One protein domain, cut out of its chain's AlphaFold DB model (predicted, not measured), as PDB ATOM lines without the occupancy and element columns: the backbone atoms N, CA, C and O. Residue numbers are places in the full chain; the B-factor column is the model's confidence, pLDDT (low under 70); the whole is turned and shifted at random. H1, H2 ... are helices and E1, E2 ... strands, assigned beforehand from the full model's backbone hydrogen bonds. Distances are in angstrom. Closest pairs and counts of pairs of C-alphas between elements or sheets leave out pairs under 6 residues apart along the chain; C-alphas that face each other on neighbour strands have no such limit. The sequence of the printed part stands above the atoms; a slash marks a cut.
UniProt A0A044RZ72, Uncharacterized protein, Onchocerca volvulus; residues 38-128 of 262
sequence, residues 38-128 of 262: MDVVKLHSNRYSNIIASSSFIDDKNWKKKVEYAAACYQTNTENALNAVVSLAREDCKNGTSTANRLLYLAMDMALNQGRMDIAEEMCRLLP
ATOM      1  N   MET A  38      20.794  -6.555 -84.570       66.36
ATOM      2  CA  MET A  38      20.363  -7.892 -84.970       66.36
ATOM      3  C   MET A  38      19.130  -7.753 -85.844       66.36
ATOM      4  O   MET A  38      18.154  -7.118 -85.438       66.36
ATOM      5  N   ASP A  39      19.154  -8.390 -87.008       72.98
ATOM      6  CA  ASP A  39      17.958  -8.513 -87.823       72.98
ATOM      7  C   ASP A  39      17.088  -9.635 -87.255       72.98
ATOM      8  O   ASP A  39      17.542 -10.771 -87.078       72.98
ATOM      9  N   VAL A  40      15.827  -9.306 -86.971       77.00
ATOM     10  CA  VAL A  40      14.843 -10.238 -86.408       77.00
ATOM     11  C   VAL A  40      13.773 -10.565 -87.442       77.00
ATOM     12  O   VAL A  40      13.193  -9.678 -88.090       77.00
ATOM     13  N   VAL A  41      13.474 -11.856 -87.569       78.36
ATOM     14  CA  VAL A  41      12.363 -12.373 -88.375       78.36
ATOM     15  C   VAL A  41      11.378 -13.094 -87.470       78.36
ATOM     16  O   VAL A  41      11.761 -14.031 -86.772       78.36
ATOM     17  N   LYS A  42      10.115 -12.656 -87.504       79.94
ATOM     18  CA  LYS A  42       9.019 -13.246 -86.728       79.94
ATOM     19  C   LYS A  42       8.332 -14.339 -87.537       79.94
ATOM     20  O   LYS A  42       7.509 -14.033 -88.398       79.94
ATOM     21  N   LEU A  43       8.653 -15.599 -87.256       78.91
ATOM     22  CA  LEU A  43       8.172 -16.743 -88.045       78.91
ATOM     23  C   LEU A  43       6.740 -17.166 -87.714       78.91
ATOM     24  O   LEU A  43       6.074 -17.767 -88.546       78.91
ATOM     25  N   HIS A  44       6.224 -16.793 -86.543       74.33
ATOM     26  CA  HIS A  44       4.824 -17.037 -86.182       74.33
ATOM     27  C   HIS A  44       3.836 -16.125 -86.953       74.33
ATOM     28  O   HIS A  44       2.621 -16.281 -86.871       74.33
ATOM     29  N   SER A  45       4.312 -15.124 -87.695       62.89
ATOM     30  CA  SER A  45       3.439 -14.155 -88.361       62.89
ATOM     31  C   SER A  45       2.598 -14.799 -89.479       62.89
ATOM     32  O   SER A  45       3.140 -15.126 -90.529       62.89
ATOM     33  N   ASN A  46       1.266 -14.830 -89.329       54.38
ATOM     34  CA  ASN A  46       0.281 -15.308 -90.327       54.38
ATOM     35  C   ASN A  46       0.221 -14.487 -91.640       54.38
ATOM     36  O   ASN A  46      -0.743 -14.580 -92.394       54.38
ATOM     37  N   ARG A  47       1.221 -13.650 -91.943       55.54
ATOM     38  CA  ARG A  47       1.191 -12.715 -93.086       55.54
ATOM     39  C   ARG A  47       1.146 -13.400 -94.455       55.54
ATOM     40  O   ARG A  47       0.776 -12.752 -95.425       55.54
ATOM     41  N   TYR A  48       1.530 -14.670 -94.538       54.34
ATOM     42  CA  TYR A  48       1.749 -15.375 -95.802       54.34
ATOM     43  C   TYR A  48       0.706 -16.459 -96.114       54.34
ATOM     44  O   TYR A  48       0.898 -17.210 -97.067       54.34
ATOM     45  N   SER A  49      -0.435 -16.504 -95.409       53.20
ATOM     46  CA  SER A  49      -1.534 -17.436 -95.733       53.20
ATOM     47  C   SER A  49      -2.022 -17.328 -97.186       53.20
ATOM     48  O   SER A  49      -2.546 -18.291 -97.731       53.20
ATOM     49  N   ASN A  50      -1.818 -16.171 -97.829       49.50
ATOM     50  CA  ASN A  50      -2.329 -15.880 -99.170       49.50
ATOM     51  C   ASN A  50      -1.307 -16.108-100.301       49.50
ATOM     52  O   ASN A  50      -1.649 -15.907-101.461       49.50
ATOM     53  N   ILE A  51      -0.061 -16.505-100.003       51.03
ATOM     54  CA  ILE A  51       1.018 -16.618-101.004       51.03
ATOM     55  C   ILE A  51       1.582 -18.047-101.001       51.03
ATOM     56  O   ILE A  51       2.768 -18.274-100.787       51.03
ATOM     57  N   ILE A  52       0.732 -19.037-101.290       50.58
ATOM     58  CA  ILE A  52       1.194 -20.346-101.804       50.58
ATOM     59  C   ILE A  52       1.345 -20.266-103.343       50.58
ATOM     60  O   ILE A  52       1.248 -21.254-104.061       50.58
ATOM     61  N   ALA A  53       1.570 -19.065-103.880       48.37
ATOM     62  CA  ALA A  53       1.861 -18.848-105.289       48.37
ATOM     63  C   ALA A  53       3.384 -18.861-105.491       48.37
ATOM     64  O   ALA A  53       4.057 -17.889-105.169       48.37
ATOM     65  N   SER A  54       3.881 -19.996-105.989       52.41
ATOM     66  CA  SER A  54       5.183 -20.246-106.633       52.41
ATOM     67  C   SER A  54       6.461 -19.725-105.948       52.41
ATOM     68  O   SER A  54       6.714 -18.528-105.841       52.41
ATOM     69  N   SER A  55       7.369 -20.653-105.627       51.29
ATOM     70  CA  SER A  55       8.734 -20.391-105.133       51.29
ATOM     71  C   SER A  55       9.579 -19.472-106.034       51.29
ATOM     72  O   SER A  55      10.557 -18.897-105.565       51.29
ATOM     73  N   SER A  56       9.189 -19.288-107.301       52.81
ATOM     74  CA  SER A  56       9.886 -18.465-108.298       52.81
ATOM     75  C   SER A  56       9.945 -16.965-107.978       52.81
ATOM     76  O   SER A  56      10.654 -16.238-108.663       52.81
ATOM     77  N   PHE A  57       9.197 -16.480-106.982       48.80
ATOM     78  CA  PHE A  57       9.117 -15.048-106.649       48.80
ATOM     79  C   PHE A  57      10.052 -14.590-105.523       48.80
ATOM     80  O   PHE A  57      10.051 -13.408-105.167       48.80
ATOM     81  N   ILE A  58      10.833 -15.489-104.926       57.18
ATOM     82  CA  ILE A  58      11.720 -15.116-103.822       57.18
ATOM     83  C   ILE A  58      13.084 -14.751-104.393       57.18
ATOM     84  O   ILE A  58      13.883 -15.627-104.699       57.18
ATOM     85  N   ASP A  59      13.368 -13.451-104.483       58.23
ATOM     86  CA  ASP A  59      14.727 -12.974-104.735       58.23
ATOM     87  C   ASP A  59      15.690 -13.575-103.700       58.23
ATOM     88  O   ASP A  59      15.544 -13.334-102.495       58.23
ATOM     89  N   ASP A  60      16.735 -14.263-104.165       59.25
ATOM     90  CA  ASP A  60      17.782 -14.855-103.317       59.25
ATOM     91  C   ASP A  60      18.418 -13.869-102.337       59.25
ATOM     92  O   ASP A  60      18.916 -14.242-101.273       59.25
ATOM     93  N   LYS A  61      18.383 -12.578-102.675       63.05
ATOM     94  CA  LYS A  61      18.968 -11.514-101.857       63.05
ATOM     95  C   LYS A  61      18.175 -11.235-100.579       63.05
ATOM     96  O   LYS A  61      18.746 -10.680 -99.641       63.05
ATOM     97  N   ASN A  62      16.892 -11.603-100.500       80.26
ATOM     98  CA  ASN A  62      16.069 -11.333 -99.321       80.26
ATOM     99  C   ASN A  62      15.847 -12.591 -98.474       80.26
ATOM    100  O   ASN A  62      14.767 -13.186 -98.451       80.26
ATOM    101  N   TRP A  63      16.878 -12.942 -97.708       83.51
ATOM    102  CA  TRP A  63      16.850 -14.058 -96.763       83.51
ATOM    103  C   TRP A  63      15.658 -13.992 -95.790       83.51
ATOM    104  O   TRP A  63      15.105 -15.025 -95.422       83.51
ATOM    105  N   LYS A  64      15.211 -12.788 -95.403       84.97
ATOM    106  CA  LYS A  64      14.068 -12.605 -94.500       84.97
ATOM    107  C   LYS A  64      12.769 -13.089 -95.141       84.97
ATOM    108  O   LYS A  64      12.082 -13.911 -94.543       84.97
ATOM    109  N   LYS A  65      12.478 -12.654 -96.372       84.66
ATOM    110  CA  LYS A  65      11.315 -13.147 -97.132       84.66
ATOM    111  C   LYS A  65      11.392 -14.657 -97.366       84.66
ATOM    112  O   LYS A  65      10.378 -15.330 -97.233       84.66
ATOM    113  N   LYS A  66      12.588 -15.190 -97.649       87.46
ATOM    114  CA  LYS A  66      12.812 -16.633 -97.848       87.46
ATOM    115  C   LYS A  66      12.402 -17.450 -96.616       87.46
ATOM    116  O   LYS A  66      11.652 -18.415 -96.737       87.46
ATOM    117  N   VAL A  67      12.837 -17.044 -95.421       89.52
ATOM    118  CA  VAL A  67      12.502 -17.766 -94.180       89.52
ATOM    119  C   VAL A  67      11.047 -17.532 -93.752       89.52
ATOM    120  O   VAL A  67      10.410 -18.470 -93.282       89.52
ATOM    121  N   GLU A  68      10.485 -16.335 -93.956       89.38
ATOM    122  CA  GLU A  68       9.049 -16.076 -93.727       89.38
ATOM    123  C   GLU A  68       8.165 -16.955 -94.625       89.38
ATOM    124  O   GLU A  68       7.212 -17.568 -94.143       89.38
ATOM    125  N   TYR A  69       8.514 -17.086 -95.907       89.49
ATOM    126  CA  TYR A  69       7.828 -17.981 -96.837       89.49
ATOM    127  C   TYR A  69       7.940 -19.447 -96.413       89.49
ATOM    128  O   TYR A  69       6.941 -20.164 -96.400       89.49
ATOM    129  N   ALA A  70       9.135 -19.898 -96.020       92.35
ATOM    130  CA  ALA A  70       9.327 -21.267 -95.552       92.35
ATOM    131  C   ALA A  70       8.520 -21.567 -94.280       92.35
ATOM    132  O   ALA A  70       7.950 -22.649 -94.160       92.35
ATOM    133  N   ALA A  71       8.418 -20.608 -93.357       91.92
ATOM    134  CA  ALA A  71       7.574 -20.736 -92.172       91.92
ATOM    135  C   ALA A  71       6.080 -20.824 -92.529       91.92
ATOM    136  O   ALA A  71       5.361 -21.633 -91.949       91.92
ATOM    137  N   ALA A  72       5.618 -20.057 -93.519       90.58
ATOM    138  CA  ALA A  72       4.245 -20.152 -94.013       90.58
ATOM    139  C   ALA A  72       3.967 -21.504 -94.690       90.58
ATOM    140  O   ALA A  72       2.964 -22.154 -94.400       90.58
ATOM    141  N   CYS A  73       4.894 -21.976 -95.526       92.02
ATOM    142  CA  CYS A  73       4.844 -23.312 -96.119       92.02
ATOM    143  C   CYS A  73       4.762 -24.397 -95.037       92.02
ATOM    144  O   CYS A  73       3.897 -25.269 -95.103       92.02
ATOM    145  N   TYR A  74       5.600 -24.295 -94.005       94.09
ATOM    146  CA  TYR A  74       5.592 -25.189 -92.850       94.09
ATOM    147  C   TYR A  74       4.239 -25.213 -92.129       94.09
ATOM    148  O   TYR A  74       3.739 -26.288 -91.813       94.09
ATOM    149  N   GLN A  75       3.607 -24.054 -91.929       91.67
ATOM    150  CA  GLN A  75       2.274 -23.978 -91.321       91.67
ATOM    151  C   GLN A  75       1.187 -24.642 -92.179       91.67
ATOM    152  O   GLN A  75       0.271 -25.246 -91.629       91.67
ATOM    153  N   THR A  76       1.283 -24.564 -93.512       90.55
ATOM    154  CA  THR A  76       0.322 -25.226 -94.420       90.55
ATOM    155  C   THR A  76       0.545 -26.735 -94.533       90.55
ATOM    156  O   THR A  76      -0.405 -27.474 -94.767       90.55
ATOM    157  N   ASN A  77       1.795 -27.185 -94.380       90.95
ATOM    158  CA  ASN A  77       2.226 -28.584 -94.401       90.95
ATOM    159  C   ASN A  77       1.678 -29.429 -95.574       90.95
ATOM    160  O   ASN A  77       1.370 -30.608 -95.410       90.95
ATOM    161  N   THR A  78       1.558 -28.838 -96.764       93.71
ATOM    162  CA  THR A  78       1.194 -29.569 -97.991       93.71
ATOM    163  C   THR A  78       2.426 -30.196 -98.655       93.71
ATOM    164  O   THR A  78       3.561 -29.797 -98.383       93.71
ATOM    165  N   GLU A  79       2.230 -31.159 -99.559       94.10
ATOM    166  CA  GLU A  79       3.334 -31.772-100.317       94.10
ATOM    167  C   GLU A  79       4.062 -30.743-101.205       94.10
ATOM    168  O   GLU A  79       5.291 -30.682-101.229       94.10
ATOM    169  N   ASN A  80       3.312 -29.859-101.872       93.13
ATOM    170  CA  ASN A  80       3.886 -28.774-102.674       93.13
ATOM    171  C   ASN A  80       4.712 -27.806-101.818       93.13
ATOM    172  O   ASN A  80       5.800 -27.392-102.220       93.13
ATOM    173  N   ALA A  81       4.217 -27.477-100.621       93.27
ATOM    174  CA  ALA A  81       4.943 -26.653 -99.663       93.27
ATOM    175  C   ALA A  81       6.240 -27.336 -99.203       93.27
ATOM    176  O   ALA A  81       7.281 -26.683 -99.151       93.27
ATOM    177  N   LEU A  82       6.211 -28.646 -98.925       95.98
ATOM    178  CA  LEU A  82       7.415 -29.411 -98.584       95.98
ATOM    179  C   LEU A  82       8.447 -29.336 -99.716       95.98
ATOM    180  O   LEU A  82       9.588 -28.956 -99.471       95.98
ATOM    181  N   ASN A  83       8.045 -29.626-100.955       95.71
ATOM    182  CA  ASN A  83       8.946 -29.591-102.111       95.71
ATOM    183  C   ASN A  83       9.577 -28.204-102.322       95.71
ATOM    184  O   ASN A  83      10.769 -28.103-102.635       95.71
ATOM    185  N   ALA A  84       8.809 -27.132-102.100       93.23
ATOM    186  CA  ALA A  84       9.315 -25.765-102.157       93.23
ATOM    187  C   ALA A  84      10.371 -25.500-101.069       93.23
ATOM    188  O   ALA A  84      11.465 -25.025-101.377       93.23
ATOM    189  N   VAL A  85      10.091 -25.856 -99.809       94.65
ATOM    190  CA  VAL A  85      11.028 -25.639 -98.691       94.65
ATOM    191  C   VAL A  85      12.278 -26.509 -98.827       94.65
ATOM    192  O   VAL A  85      13.377 -26.020 -98.577       94.65
ATOM    193  N   VAL A  86      12.153 -27.758 -99.282       95.49
ATOM    194  CA  VAL A  86      13.293 -28.650 -99.564       95.49
ATOM    195  C   VAL A  86      14.190 -28.062-100.650       95.49
ATOM    196  O   VAL A  86      15.412 -28.058-100.506       95.49
ATOM    197  N   SER A  87      13.603 -27.525-101.723       94.03
ATOM    198  CA  SER A  87      14.363 -26.888-102.803       94.03
ATOM    199  C   SER A  87      15.147 -25.676-102.294       94.03
ATOM    200  O   SER A  87      16.354 -25.593-102.525       94.03
ATOM    201  N   LEU A  88      14.496 -24.807-101.509       92.28
ATOM    202  CA  LEU A  88      15.147 -23.665-100.861       92.28
ATOM    203  C   LEU A  88      16.256 -24.105 -99.896       92.28
ATOM    204  O   LEU A  88      17.331 -23.515 -99.881       92.28
ATOM    205  N   ALA A  89      16.020 -25.150 -99.099       93.20
ATOM    206  CA  ALA A  89      16.998 -25.655 -98.140       93.20
ATOM    207  C   ALA A  89      18.251 -26.215 -98.833       93.20
ATOM    208  O   ALA A  89      19.368 -25.948 -98.389       93.20
ATOM    209  N   ARG A  90      18.083 -26.950 -99.941       92.90
ATOM    210  CA  ARG A  90      19.195 -27.479-100.750       92.90
ATOM    211  C   ARG A  90      20.033 -26.361-101.361       92.90
ATOM    212  O   ARG A  90      21.259 -26.435-101.331       92.90
ATOM    213  N   GLU A  91      19.385 -25.350-101.925       90.47
ATOM    214  CA  GLU A  91      20.052 -24.183-102.503       90.47
ATOM    215  C   GLU A  91      20.854 -23.408-101.450       90.47
ATOM    216  O   GLU A  91      22.054 -23.184-101.612       90.47
ATOM    217  N   ASP A  92      20.223 -23.072-100.327       88.96
ATOM    218  CA  ASP A  92      20.861 -22.331 -99.241       88.96
ATOM    219  C   ASP A  92      22.014 -23.115 -98.597       88.96
ATOM    220  O   ASP A  92      23.037 -22.531 -98.232       88.96
ATOM    221  N   CYS A  93      21.884 -24.442 -98.490       88.06
ATOM    222  CA  CYS A  93      22.944 -25.315 -97.995       88.06
ATOM    223  C   CYS A  93      24.158 -25.326 -98.938       88.06
ATOM    224  O   CYS A  93      25.285 -25.175 -98.468       88.06
ATOM    225  N   LYS A  94      23.940 -25.407-100.260       88.49
ATOM    226  CA  LYS A  94      25.014 -25.306-101.268       88.49
ATOM    227  C   LYS A  94      25.726 -23.954-101.220       88.49
ATOM    228  O   LYS A  94      26.945 -23.900-101.347       88.49
ATOM    229  N   ASN A  95      24.974 -22.879-101.000       85.17
ATOM    230  CA  ASN A  95      25.498 -21.514-100.936       85.17
ATOM    231  C   ASN A  95      26.092 -21.147 -99.561       85.17
ATOM    232  O   ASN A  95      26.652 -20.061 -99.409       85.17
ATOM    233  N   GLY A  96      25.966 -22.017 -98.549       81.53
ATOM    234  CA  GLY A  96      26.466 -21.767 -97.196       81.53
ATOM    235  C   GLY A  96      25.813 -20.562 -96.510       81.53
ATOM    236  O   GLY A  96      26.482 -19.831 -95.775       81.53
ATOM    237  N   THR A  97      24.528 -20.303 -96.769       80.70
ATOM    238  CA  THR A  97      23.842 -19.117 -96.236       80.70
ATOM    239  C   THR A  97      23.597 -19.225 -94.727       80.70
ATOM    240  O   THR A  97      23.504 -20.307 -94.143       80.70
ATOM    241  N   SER A  98      23.424 -18.078 -94.062       73.22
ATOM    242  CA  SER A  98      23.078 -18.022 -92.633       73.22
ATOM    243  C   SER A  98      21.693 -18.605 -92.312       73.22
ATOM    244  O   SER A  98      21.415 -18.921 -91.154       73.22
ATOM    245  N   THR A  99      20.832 -18.764 -93.318       81.99
ATOM    246  CA  THR A  99      19.454 -19.262 -93.208       81.99
ATOM    247  C   THR A  99      19.319 -20.766 -93.417       81.99
ATOM    248  O   THR A  99      18.320 -21.336 -92.969       81.99
ATOM    249  N   ALA A 100      20.334 -21.420 -93.998       85.63
ATOM    250  CA  ALA A 100      20.312 -22.835 -94.368       85.63
ATOM    251  C   ALA A 100      19.813 -23.747 -93.237       85.63
ATOM    252  O   ALA A 100      18.901 -24.543 -93.432       85.63
ATOM    253  N   ASN A 101      20.329 -23.569 -92.017       91.04
ATOM    254  CA  ASN A 101      19.941 -24.400 -90.874       91.04
ATOM    255  C   ASN A 101      18.443 -24.314 -90.555       91.04
ATOM    256  O   ASN A 101      17.815 -25.338 -90.312       91.04
ATOM    257  N   ARG A 102      17.853 -23.109 -90.554       92.34
ATOM    258  CA  ARG A 102      16.426 -22.946 -90.231       92.34
ATOM    259  C   ARG A 102      15.552 -23.590 -91.304       92.34
ATOM    260  O   ARG A 102      14.582 -24.252 -90.951       92.34
ATOM    261  N   LEU A 103      15.918 -23.436 -92.577       93.70
ATOM    262  CA  LEU A 103      15.215 -24.073 -93.693       93.70
ATOM    263  C   LEU A 103      15.300 -25.600 -93.613       93.70
ATOM    264  O   LEU A 103      14.276 -26.264 -93.741       93.70
ATOM    265  N   LEU A 104      16.483 -26.145 -93.313       95.54
ATOM    266  CA  LEU A 104      16.678 -27.580 -93.094       95.54
ATOM    267  C   LEU A 104      15.808 -28.105 -91.948       95.54
ATOM    268  O   LEU A 104      15.178 -29.150 -92.090       95.54
ATOM    269  N   TYR A 105      15.735 -27.376 -90.829       96.24
ATOM    270  CA  TYR A 105      14.907 -27.783 -89.693       96.24
ATOM    271  C   TYR A 105      13.418 -27.836 -90.056       96.24
ATOM    272  O   TYR A 105      12.742 -28.801 -89.703       96.24
ATOM    273  N   LEU A 106      12.916 -26.826 -90.774       96.63
ATOM    274  CA  LEU A 106      11.522 -26.781 -91.226       96.63
ATOM    275  C   LEU A 106      11.228 -27.899 -92.234       96.63
ATOM    276  O   LEU A 106      10.265 -28.636 -92.049       96.63
ATOM    277  N   ALA A 107      12.080 -28.069 -93.252       97.27
ATOM    278  CA  ALA A 107      11.935 -29.117 -94.263       97.27
ATOM    279  C   ALA A 107      11.913 -30.517 -93.638       97.27
ATOM    280  O   ALA A 107      11.057 -31.335 -93.970       97.27
ATOM    281  N   MET A 108      12.843 -30.787 -92.717       97.98
ATOM    282  CA  MET A 108      12.931 -32.080 -92.050       97.98
ATOM    283  C   MET A 108      11.683 -32.364 -91.220       97.98
ATOM    284  O   MET A 108      11.136 -33.456 -91.320       97.98
ATOM    285  N   ASP A 109      11.201 -31.399 -90.432       97.76
ATOM    286  CA  ASP A 109       9.999 -31.614 -89.624       97.76
ATOM    287  C   ASP A 109       8.751 -31.846 -90.492       97.76
ATOM    288  O   ASP A 109       7.982 -32.763 -90.211       97.76
ATOM    289  N   MET A 110       8.591 -31.101 -91.596       97.87
ATOM    290  CA  MET A 110       7.521 -31.345 -92.579       97.87
ATOM    291  C   MET A 110       7.606 -32.756 -93.163       97.87
ATOM    292  O   MET A 110       6.598 -33.456 -93.218       97.87
ATOM    293  N   ALA A 111       8.803 -33.194 -93.560       98.15
ATOM    294  CA  ALA A 111       9.012 -34.530 -94.106       98.15
ATOM    295  C   ALA A 111       8.648 -35.624 -93.089       98.15
ATOM    296  O   ALA A 111       7.947 -36.572 -93.439       98.15
ATOM    297  N   LEU A 112       9.040 -35.461 -91.817       97.72
ATOM    298  CA  LEU A 112       8.654 -36.370 -90.731       97.72
ATOM    299  C   LEU A 112       7.135 -36.374 -90.500       97.72
ATOM    300  O   LEU A 112       6.545 -37.442 -90.358       97.72
ATOM    301  N   ASN A 113       6.490 -35.203 -90.515       95.98
ATOM    302  CA  ASN A 113       5.036 -35.080 -90.361       95.98
ATOM    303  C   ASN A 113       4.263 -35.741 -91.516       95.98
ATOM    304  O   ASN A 113       3.162 -36.240 -91.302       95.98
ATOM    305  N   GLN A 114       4.829 -35.747 -92.726       96.30
ATOM    306  CA  GLN A 114       4.241 -36.362 -93.923       96.30
ATOM    307  C   GLN A 114       4.672 -37.827 -94.134       96.30
ATOM    308  O   GLN A 114       4.268 -38.445 -95.116       96.30
ATOM    309  N   GLY A 115       5.510 -38.394 -93.257       95.64
ATOM    310  CA  GLY A 115       6.033 -39.759 -93.404       95.64
ATOM    311  C   GLY A 115       7.018 -39.948 -94.569       95.64
ATOM    312  O   GLY A 115       7.325 -41.078 -94.944       95.64
ATOM    313  N   ARG A 116       7.537 -38.856 -95.143       96.84
ATOM    314  CA  ARG A 116       8.519 -38.847 -96.239       96.84
ATOM    315  C   ARG A 116       9.926 -39.074 -95.692       96.84
ATOM    316  O   ARG A 116      10.732 -38.149 -95.573       96.84
ATOM    317  N   MET A 117      10.199 -40.316 -95.294       96.97
ATOM    318  CA  MET A 117      11.457 -40.685 -94.632       96.97
ATOM    319  C   MET A 117      12.680 -40.552 -95.543       96.97
ATOM    320  O   MET A 117      13.764 -40.267 -95.043       96.97
ATOM    321  N   ASP A 118      12.493 -40.677 -96.857       97.22
ATOM    322  CA  ASP A 118      13.495 -40.414 -97.895       97.22
ATOM    323  C   ASP A 118      14.028 -38.977 -97.816       97.22
ATOM    324  O   ASP A 118      15.235 -38.743 -97.707       97.22
ATOM    325  N   ILE A 119      13.112 -38.006 -97.788       97.49
ATOM    326  CA  ILE A 119      13.445 -36.582 -97.684       97.49
ATOM    327  C   ILE A 119      13.997 -36.277 -96.290       97.49
ATOM    328  O   ILE A 119      14.986 -35.554 -96.159       97.49
ATOM    329  N   ALA A 120      13.385 -36.826 -95.238       97.57
ATOM    330  CA  ALA A 120      13.843 -36.599 -93.871       97.57
ATOM    331  C   ALA A 120      15.277 -37.107 -93.654       97.57
ATOM    332  O   ALA A 120      16.064 -36.434 -92.989       97.57
ATOM    333  N   GLU A 121      15.634 -38.252 -94.237       97.67
ATOM    334  CA  GLU A 121      16.992 -38.791 -94.184       97.67
ATOM    335  C   GLU A 121      17.989 -37.885 -94.909       97.67
ATOM    336  O   GLU A 121      19.062 -37.597 -94.373       97.67
ATOM    337  N   GLU A 122      17.637 -37.387 -96.094       96.97
ATOM    338  CA  GLU A 122      18.466 -36.423 -96.813       96.97
ATOM    339  C   GLU A 122      18.705 -35.159 -95.980       96.97
ATOM    340  O   GLU A 122      19.854 -34.764 -95.767       96.97
ATOM    341  N   MET A 123      17.636 -34.553 -95.450       96.63
ATOM    342  CA  MET A 123      17.750 -33.356 -94.615       96.63
ATOM    343  C   MET A 123      18.574 -33.642 -93.353       96.63
ATOM    344  O   MET A 123      19.408 -32.823 -92.972       96.63
ATOM    345  N   CYS A 124      18.413 -34.825 -92.748       95.17
ATOM    346  CA  CYS A 124      19.169 -35.260 -91.574       95.17
ATOM    347  C   CYS A 124      20.686 -35.292 -91.826       95.17
ATOM    348  O   CYS A 124      21.459 -34.942 -90.930       95.17
ATOM    349  N   ARG A 125      21.129 -35.681 -93.029       94.62
ATOM    350  CA  ARG A 125      22.556 -35.690 -93.410       94.62
ATOM    351  C   ARG A 125      23.130 -34.282 -93.573       94.62
ATOM    352  O   ARG A 125      24.314 -34.082 -93.317       94.62
ATOM    353  N   LEU A 126      22.297 -33.323 -93.977       93.38
ATOM    354  CA  LEU A 126      22.670 -31.914 -94.138       93.38
ATOM    355  C   LEU A 126      22.630 -31.129 -92.821       93.38
ATOM    356  O   LEU A 126      23.164 -30.021 -92.745       93.38
ATOM    357  N   LEU A 127      21.998 -31.676 -91.776       91.20
ATOM    358  CA  LEU A 127      21.942 -31.024 -90.476       91.20
ATOM    359  C   LEU A 127      23.345 -30.810 -89.890       91.20
ATOM    360  O   LEU A 127      24.225 -31.667 -90.016       91.20
ATOM    361  N   PRO A 128      23.543 -29.716 -89.136       84.86
ATOM    362  CA  PRO A 128      24.799 -29.489 -88.448       84.86
ATOM    363  C   PRO A 128      25.098 -30.626 -87.456       84.86
ATOM    364  O   PRO A 128      24.203 -31.175 -86.803       84.86
TER     365      PRO A 128
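Overview. This is residues 38 to 128 of the 262 residues of an uncharacterized protein of Onchocerca volvulus (UniProt A0A044RZ72). Four helices make a compact up-and-down bundle: H1, H3 and H4 stand side by side in a row, and H2 packs over one side of that row, across the groove between H1 and H3. Before the bundle, the short strand E1 lies out beyond H1, and a long stretch without a named element, residues 42 to 62, loops round the outside of H1 from E1 to the start of that helix. The printed part has 91 residues, with one named strand and four named helices in the order E1, H1, H2, H3, H4; E1 pairs with no named strand, and the class is mostly helix. The whole is compact and rounded, with a radius of gyration of the C-alphas of 12.1 A and spans of 30 by 27 by 23 A.

Arrangement. The longest helix, H2, residues 79 to 94, touches H3, residues 100 to 113, with the C-alphas of Asp 92 and Ala 100 closest at 4.9 A. The two form a helical hairpin and run opposite ways at a shallow tilt of 30 degrees. H2 also touches H1, residues 63 to 76, with residues 81 to 88 alone; the closest C-alphas are those of Cys 73 and Ala 81, 4.9 A apart. H1 and H2 form a helical hairpin too, opposite ways at a shallow tilt of 30 degrees. H1 and H3 touch and run the same way at a shallow tilt of 8 degrees, with the C-alphas of Tyr 74 and Leu 106 closest at 6.4 A. H4, residues 117 to 126, forms a helical hairpin with H3, opposite ways at a shallow tilt of 20 degrees; they touch, with the C-alphas of Met 108 and Ala 120 closest at 5.0 A. H2 and H4 are close but not clearly touching, with the C-alphas of Cys 93 and Leu 126 closest at 7.6 A. H1 and H4 are apart. E1, residues 38 to 41, is apart from H2, H3 and H4; its closest C-alpha pair with H1 is Val 41 and Lys 64, 6.4 A. In H1, H2, H3 and H4 every O i to N i+4 pair is within hydrogen-bond range.

Along the chain. H2 is 22.6 A from first to last C-alpha, H1 20.1 A, H3 20.0 A, H4 14.2 A and E1 9.8 A. C-alpha 38, where E1 begins, is at (20.363, -7.892, -84.970). H2 begins with C-alpha 79 at (3.334, -31.772, -100.317), and H4 ends with C-alpha 126 at (22.670, -31.914, -94.138).

Size, cuts and confidence. The two C-alphas farthest apart are those of Met 38 and Gly 115, 35.9 A. The printed part has no cut. The link from E1 to H1, 21 residues, is long; those from H1 to H2, H2 to H3 and H3 to H4 are tight. The mean pLDDT of the printed part is 83.7; residue 38 and residues 45 to 61 are under 70.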